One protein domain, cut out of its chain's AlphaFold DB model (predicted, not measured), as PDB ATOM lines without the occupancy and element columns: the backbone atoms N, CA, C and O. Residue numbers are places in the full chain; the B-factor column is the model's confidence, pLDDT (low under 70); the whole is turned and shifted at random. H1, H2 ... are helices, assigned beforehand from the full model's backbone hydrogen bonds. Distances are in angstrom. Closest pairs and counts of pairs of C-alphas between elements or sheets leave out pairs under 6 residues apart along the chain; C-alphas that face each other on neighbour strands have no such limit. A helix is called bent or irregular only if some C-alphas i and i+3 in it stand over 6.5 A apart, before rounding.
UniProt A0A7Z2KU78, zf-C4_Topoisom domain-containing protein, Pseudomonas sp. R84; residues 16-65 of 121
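What this domain is: This is residues 16 to 65 of the 121 residues of the protein "zf-C4_Topoisom domain-containing protein" of Pseudomonas sp. R84 (UniProt A0A7Z2KU78). Two short helices stand slantwise to each other with few contacts between them, H1 at one side of the model, and long loops make up most of the rest. The end of H1 and the start of the long loop after it stick out at residues 26 to 31, of which 26 and 27 belong to H1; the loop, residues 28 to 42, then crosses over and folds back to the start of H2, and a second long loop, residues 51 to 65, ends the printed part on the side away from H1. The printed part has 50 residues with two named helices, H1 then H2, and no named strand; its class is all helix, though under half of the residues, 20 of 50, are in named elements. It is only just compact, close to loose, with a radius of gyration of the C-alphas of 11.2 A, and spans 27 by 24 by 20 A.

How they stand to each other: Start with H1, residues 16 to 27, and go on through the long link of 15 residues to H2, residues 43 to 50. The two helices are close but not clearly touching, with 2 pairs of C-alphas within 8 A. Look at Arg 18 and Phe 44 for their closest C-alphas, 6.8 A apart. Their lines stand at a steep tilt of 52 degrees, the same way. Every O i to N i+4 pair is within hydrogen-bond range in H2, and 7 of 8 are in H1.

Where its parts are: Find C-alpha 16 at (174.427, 177.709, 83.372); from there H1 runs 16.8 A to C-alpha 27 at (169.096, 163.580, 75.909). H1 is neither bent nor irregular, but only just: C-alphas 21 and 24 are 6.0 A apart. H2 runs 10.6 A and ends at C-alpha 50, at (191.471, 165.589, 80.248).

The domain as a whole: The two C-alphas farthest apart are those of Glu 16 and Glu 62, at 30.4 A. The printed part has no cut. Its mean pLDDT is 82.0, and no printed residue is under 70.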
ATOM      1  N   GLU A  16     175.223 177.529  84.592       73.19
ATOM      2  CA  GLU A  16     174.427 177.709  83.372       73.19
ATOM      3  C   GLU A  16     175.110 177.105  82.135       73.19
ATOM      4  O   GLU A  16     174.479 176.368  81.376       73.19
ATOM      5  N   GLU A  17     176.418 177.320  81.970       75.38
ATOM      6  CA  GLU A  17     177.192 176.711  80.881       75.38
ATOM      7  C   GLU A  17     177.208 175.182  80.998       75.38
ATOM      8  O   GLU A  17     176.982 174.483  80.011       75.38
ATOM      9  N   ARG A  18     177.401 174.631  82.205       81.69
ATOM     10  CA  ARG A  18     177.367 173.173  82.422       81.69
ATOM     11  C   ARG A  18     176.007 172.580  82.067       81.69
ATOM     12  O   ARG A  18     175.957 171.515  81.450       81.69
ATOM     13  N   ARG A  19     174.908 173.265  82.397       82.44
ATOM     14  CA  ARG A  19     173.550 172.837  82.023       82.44
ATOM     15  C   ARG A  19     173.375 172.810  80.499       82.44
ATOM     16  O   ARG A  19     172.795 171.850  79.988       82.44
ATOM     17  N   LEU A  20     173.933 173.785  79.772       83.06
ATOM     18  CA  LEU A  20     173.918 173.806  78.302       83.06
ATOM     19  C   LEU A  20     174.669 172.626  77.668       83.06
ATOM     20  O   LEU A  20     174.276 172.186  76.593       83.06
ATOM     21  N   PHE A  21     175.704 172.083  78.316       85.19
ATOM     22  CA  PHE A  21     176.413 170.897  77.822       85.19
ATOM     23  C   PHE A  21     175.773 169.576  78.279       85.19
ATOM     24  O   PHE A  21     175.643 168.643  77.489       85.19
ATOM     25  N   TYR A  22     175.336 169.486  79.536       85.75
ATOM     26  CA  TYR A  22     174.786 168.259  80.119       85.75
ATOM     27  C   TYR A  22     173.469 167.820  79.464       85.75
ATOM     28  O   TYR A  22     173.283 166.638  79.171       85.75
ATOM     29  N   VAL A  23     172.548 168.757  79.212       87.50
ATOM     30  CA  VAL A  23     171.231 168.451  78.625       87.50
ATOM     31  C   VAL A  23     171.346 167.775  77.251       87.50
ATOM     32  O   VAL A  23     170.753 166.706  77.085       87.50
ATOM     33  N   PRO A  24     172.088 168.315  76.263       86.44
ATOM     34  CA  PRO A  24     172.249 167.641  74.978       86.44
ATOM     35  C   PRO A  24     173.025 166.322  75.099       86.44
ATOM     36  O   PRO A  24     172.645 165.363  74.430       86.44
ATOM     37  N   LEU A  25     174.035 166.228  75.979       87.12
ATOM     38  CA  LEU A  25     174.783 164.983  76.215       87.12
ATOM     39  C   LEU A  25     173.909 163.845  76.751       87.12
ATOM     40  O   LEU A  25     174.081 162.700  76.350       87.12
ATOM     41  N   THR A  26     172.962 164.157  77.632       87.31
ATOM     42  CA  THR A  26     172.115 163.147  78.288       87.31
ATOM     43  C   THR A  26     170.794 162.878  77.572       87.31
ATOM     44  O   THR A  26     170.192 161.826  77.787       87.31
ATOM     45  N   ARG A  27     170.322 163.787  76.705       90.88
ATOM     46  CA  ARG A  27     169.096 163.580  75.909       90.88
ATOM     47  C   ARG A  27     169.328 163.020  74.512       90.88
ATOM     48  O   ARG A  27     168.396 162.446  73.942       90.88
ATOM     49  N   ALA A  28     170.506 163.201  73.925       89.06
ATOM     50  CA  ALA A  28     170.780 162.667  72.600       89.06
ATOM     51  C   ALA A  28     170.885 161.136  72.639       89.06
ATOM     52  O   ALA A  28     171.629 160.566  73.428       89.06
ATOM     53  N   ARG A  29     170.139 160.458  71.760       88.00
ATOM     54  CA  ARG A  29     170.066 158.985  71.737       88.00
ATOM     55  C   ARG A  29     171.124 158.304  70.866       88.00
ATOM     56  O   ARG A  29     171.288 157.095  70.985       88.00
ATOM     57  N   ARG A  30     171.767 159.027  69.939       87.56
ATOM     58  CA  ARG A  30     172.595 158.416  68.880       87.56
ATOM     59  C   ARG A  30     174.010 158.978  68.794       87.56
ATOM     60  O   ARG A  30     174.956 158.205  68.758       87.56
ATOM     61  N   SER A  31     174.161 160.296  68.760       85.62
ATOM     62  CA  SER A  31     175.464 160.961  68.797       85.62
ATOM     63  C   SER A  31     175.297 162.423  69.200       85.62
ATOM     64  O   SER A  31     174.225 163.007  69.019       85.62
ATOM     65  N   VAL A  32     176.359 163.006  69.751       87.12
ATOM     66  CA  VAL A  32     176.451 164.433  70.070       87.12
ATOM     67  C   VAL A  32     177.703 164.975  69.414       87.12
ATOM     68  O   VAL A  32     178.780 164.411  69.578       87.12
ATOM     69  N   ALA A  33     177.551 166.072  68.681       84.19
ATOM     70  CA  ALA A  33     178.660 166.841  68.150       84.19
ATOM     71  C   ALA A  33     178.723 168.172  68.900       84.19
ATOM     72  O   ALA A  33     177.710 168.859  69.045       84.19
ATOM     73  N   MET A  34     179.908 168.520  69.389       81.06
ATOM     74  CA  MET A  34     180.173 169.808  70.017       81.06
ATOM     75  C   MET A  34     181.114 170.596  69.122       81.06
ATOM     76  O   MET A  34     182.128 170.073  68.668       81.06
ATOM     77  N   PHE A  35     180.772 171.856  68.879       85.25
ATOM     78  CA  PHE A  35     181.586 172.765  68.086       85.25
ATOM     79  C   PHE A  35     182.206 173.811  69.003       85.25
ATOM     80  O   PHE A  35     181.520 174.411  69.831       85.25
ATOM     81  N   THR A  36     183.502 174.054  68.834       82.12
ATOM     82  CA  THR A  36     184.220 175.126  69.525       82.12
ATOM     83  C   THR A  36     185.053 175.932  68.564       82.12
ATOM     84  O   THR A  36     185.524 175.427  67.549       82.12
ATOM     85  N   VAL A  37     185.304 177.182  68.937       82.56
ATOM     86  CA  VAL A  37     186.327 177.984  68.277       82.56
ATOM     87  C   VAL A  37     187.693 177.497  68.757       82.56
ATOM     88  O   VAL A  37     187.926 177.406  69.965       82.56
ATOM     89  N   SER A  38     188.597 177.208  67.820       77.19
ATOM     90  CA  SER A  38     189.979 176.828  68.129       77.19
ATOM     91  C   SER A  38     190.597 177.822  69.110       77.19
ATOM     92  O   SER A  38     190.386 179.036  68.996       77.19
ATOM     93  N   ALA A  39     191.352 177.320  70.085       74.31
ATOM     94  CA  ALA A  39     191.996 178.114  71.130       74.31
ATOM     95  C   ALA A  39     191.089 178.861  72.128       74.31
ATOM     96  O   ALA A  39     191.608 179.609  72.971       74.31
ATOM     97  N   ARG A  40     189.763 178.692  72.038       75.19
ATOM     98  CA  ARG A  40     188.760 179.215  72.978       75.19
ATOM     99  C   ARG A  40     187.710 178.138  73.255       75.19
ATOM    100  O   ARG A  40     186.582 178.214  72.774       75.19
ATOM    101  N   ASN A  41     188.093 177.132  74.031       78.12
ATOM    102  CA  ASN A  41     187.184 176.095  74.506       78.12
ATOM    103  C   ASN A  41     186.602 176.441  75.885       78.12
ATOM    104  O   ASN A  41     187.191 177.192  76.666       78.12
ATOM    105  N   SER A  42     185.418 175.898  76.178       81.88
ATOM    106  CA  SER A  42     184.825 176.019  77.510       81.88
ATOM    107  C   SER A  42     185.633 175.195  78.528       81.88
ATOM    108  O   SER A  42     186.248 174.185  78.158       81.88
ATOM    109  N   PRO A  43     185.617 175.568  79.821       79.56
ATOM    110  CA  PRO A  43     186.253 174.774  80.875       79.56
ATOM    111  C   PRO A  43     185.762 173.320  80.888       79.56
ATOM    112  O   PRO A  43     186.563 172.398  81.022       79.56
ATOM    113  N   PHE A  44     184.464 173.120  80.643       83.06
ATOM    114  CA  PHE A  44     183.827 171.806  80.604       83.06
ATOM    115  C   PHE A  44     184.396 170.891  79.510       83.06
ATOM    116  O   PHE A  44     184.715 169.735  79.770       83.06
ATOM    117  N   LEU A  45     184.590 171.406  78.293       82.38
ATOM    118  CA  LEU A  45     185.173 170.611  77.209       82.38
ATOM    119  C   LEU A  45     186.608 170.200  77.495       82.38
ATOM    120  O   LEU A  45     187.038 169.128  77.086       82.38
ATOM    121  N   THR A  46     187.349 171.022  78.228       80.19
ATOM    122  CA  THR A  46     188.671 170.593  78.669       80.19
ATOM    123  C   THR A  46     188.594 169.471  79.686       80.19
ATOM    124  O   THR A  46     189.373 168.535  79.567       80.19
ATOM    125  N   GLU A  47     187.711 169.556  80.681       82.50
ATOM    126  CA  GLU A  47     187.530 168.465  81.647       82.50
ATOM    127  C   GLU A  47     187.291 167.143  80.900       82.50
ATOM    128  O   GLU A  47     188.026 166.186  81.115       82.50
ATOM    129  N   LEU A  48     186.406 167.146  79.896       84.31
ATOM    130  CA  LEU A  48     186.140 165.973  79.055       84.31
ATOM    131  C   LEU A  48     187.354 165.467  78.259       84.31
ATOM    132  O   LEU A  48     187.539 164.257  78.128       84.31
ATOM    133  N   VAL A  49     188.176 166.370  77.718       83.56
ATOM    134  CA  VAL A  49     189.417 166.001  77.011       83.56
ATOM    135  C   VAL A  49     190.453 165.445  77.989       83.56
ATOM    136  O   VAL A  49     191.134 164.471  77.683       83.56
ATOM    137  N   LYS A  50     190.557 166.028  79.188       81.69
ATOM    138  CA  LYS A  50     191.471 165.589  80.248       81.69
ATOM    139  C   LYS A  50     191.097 164.203  80.776       81.69
ATOM    140  O   LYS A  50     191.991 163.404  81.037       81.69
ATOM    141  N   ASP A  51     189.803 163.924  80.889       83.88
ATOM    142  CA  ASP A  51     189.274 162.616  81.283       83.88
ATOM    143  C   ASP A  51     189.350 161.584  80.138       83.88
ATOM    144  O   ASP A  51     189.023 160.414  80.331       83.88
ATOM    145  N   GLY A  52     189.794 161.994  78.942       80.06
ATOM    146  CA  GLY A  52     189.986 161.118  77.784       80.06
ATOM    147  C   GLY A  52     188.690 160.679  77.099       80.06
ATOM    148  O   GLY A  52     188.716 159.771  76.272       80.06
ATOM    149  N   VAL A  53     187.555 161.307  77.424       79.62
ATOM    150  CA  VAL A  53     186.234 160.953  76.875       79.62
ATOM    151  C   VAL A  53     186.045 161.519  75.465       79.62
ATOM    152  O   VAL A  53     185.311 160.951  74.658       79.62
ATOM    153  N   VAL A  54     186.696 162.646  75.160       80.88
ATOM    154  CA  VAL A  54     186.522 163.378  73.899       80.88
ATOM    155  C   VAL A  54     187.876 163.727  73.292       80.88
ATOM    156  O   VAL A  54     188.732 164.309  73.952       80.88
ATOM    157  N   THR A  55     188.041 163.434  72.004       79.75
ATOM    158  CA  THR A  55     189.161 163.914  71.186       79.75
ATOM    159  C   THR A  55     188.716 165.123  70.373       79.75
ATOM    160  O   THR A  55     187.720 165.047  69.652       79.75
ATOM    161  N   VAL A  56     189.444 166.236  70.462       81.00
ATOM    162  CA  VAL A  56     189.165 167.415  69.635       81.00
ATOM    163  C   VAL A  56     189.649 167.141  68.214       81.00
ATOM    164  O   VAL A  56     190.844 166.971  67.979       81.00
ATOM    165  N   THR A  57     188.716 167.095  67.271       83.88
ATOM    166  CA  THR A  57     189.003 166.941  65.842       83.88
ATOM    167  C   THR A  57     188.769 168.252  65.108       83.88
ATOM    168  O   THR A  57     187.814 168.971  65.409       83.88
ATOM    169  N   ASP A  58     189.601 168.547  64.110       79.62
ATOM    170  CA  ASP A  58     189.323 169.616  63.150       79.62
ATOM    171  C   ASP A  58     188.062 169.296  62.326       79.62
ATOM    172  O   ASP A  58     187.603 168.153  62.275       79.62
ATOM    173  N   MET A  59     187.555 170.268  61.568       77.88
ATOM    174  CA  MET A  59     186.476 170.056  60.593       77.88
ATOM    175  C   MET A  59     186.822 169.004  59.526       77.88
ATOM    176  O   MET A  59     185.932 168.484  58.859       77.88
ATOM    177  N   LYS A  60     188.112 168.687  59.359       79.94
ATOM    178  CA  LYS A  60     188.618 167.636  58.466       79.94
ATOM    179  C   LYS A  60     188.733 166.257  59.129       79.94
ATOM    180  O   LYS A  60     189.062 165.303  58.437       79.94
ATOM    181  N   GLY A  61     188.469 166.147  60.432       77.69
ATOM    182  CA  GLY A  61     188.550 164.894  61.189       77.69
ATOM    183  C   GLY A  61     189.926 164.579  61.787       77.69
ATOM    184  O   GLY A  61     190.062 163.572  62.471       77.69
ATOM    185  N   GLU A  62     190.927 165.436  61.584       79.62
ATOM    186  CA  GLU A  62     192.265 165.234  62.149       79.62
ATOM    187  C   GLU A  62     192.312 165.643  63.630       79.62
ATOM    188  O   GLU A  62     191.768 166.699  63.978       79.62
ATOM    189  N   PRO A  63     192.959 164.858  64.512       77.62
ATOM    190  CA  PRO A  63     193.090 165.209  65.920       77.62
ATOM    191  C   PRO A  63     193.976 166.450  66.079       77.62
ATOM    192  O   PRO A  63     195.106 166.495  65.589       77.62
ATOM    193  N   ILE A  64     193.469 167.460  66.785       79.62
ATOM    194  CA  ILE A  64     194.230 168.662  67.122       79.62
ATOM    195  C   ILE A  64     194.677 168.556  68.579       79.62
ATOM    196  O   ILE A  64     193.860 168.562  69.498       79.62
ATOM    197  N   GLU A  65     195.990 168.528  68.789       75.06
ATOM    198  CA  GLU A  65     196.584 168.683  70.116       75.06
ATOM    199  C   GLU A  65     196.768 170.172  70.437       75.06
ATOM    200  O   GLU A  65     197.659 170.846  69.908       75.06
TER     201      GLU A  65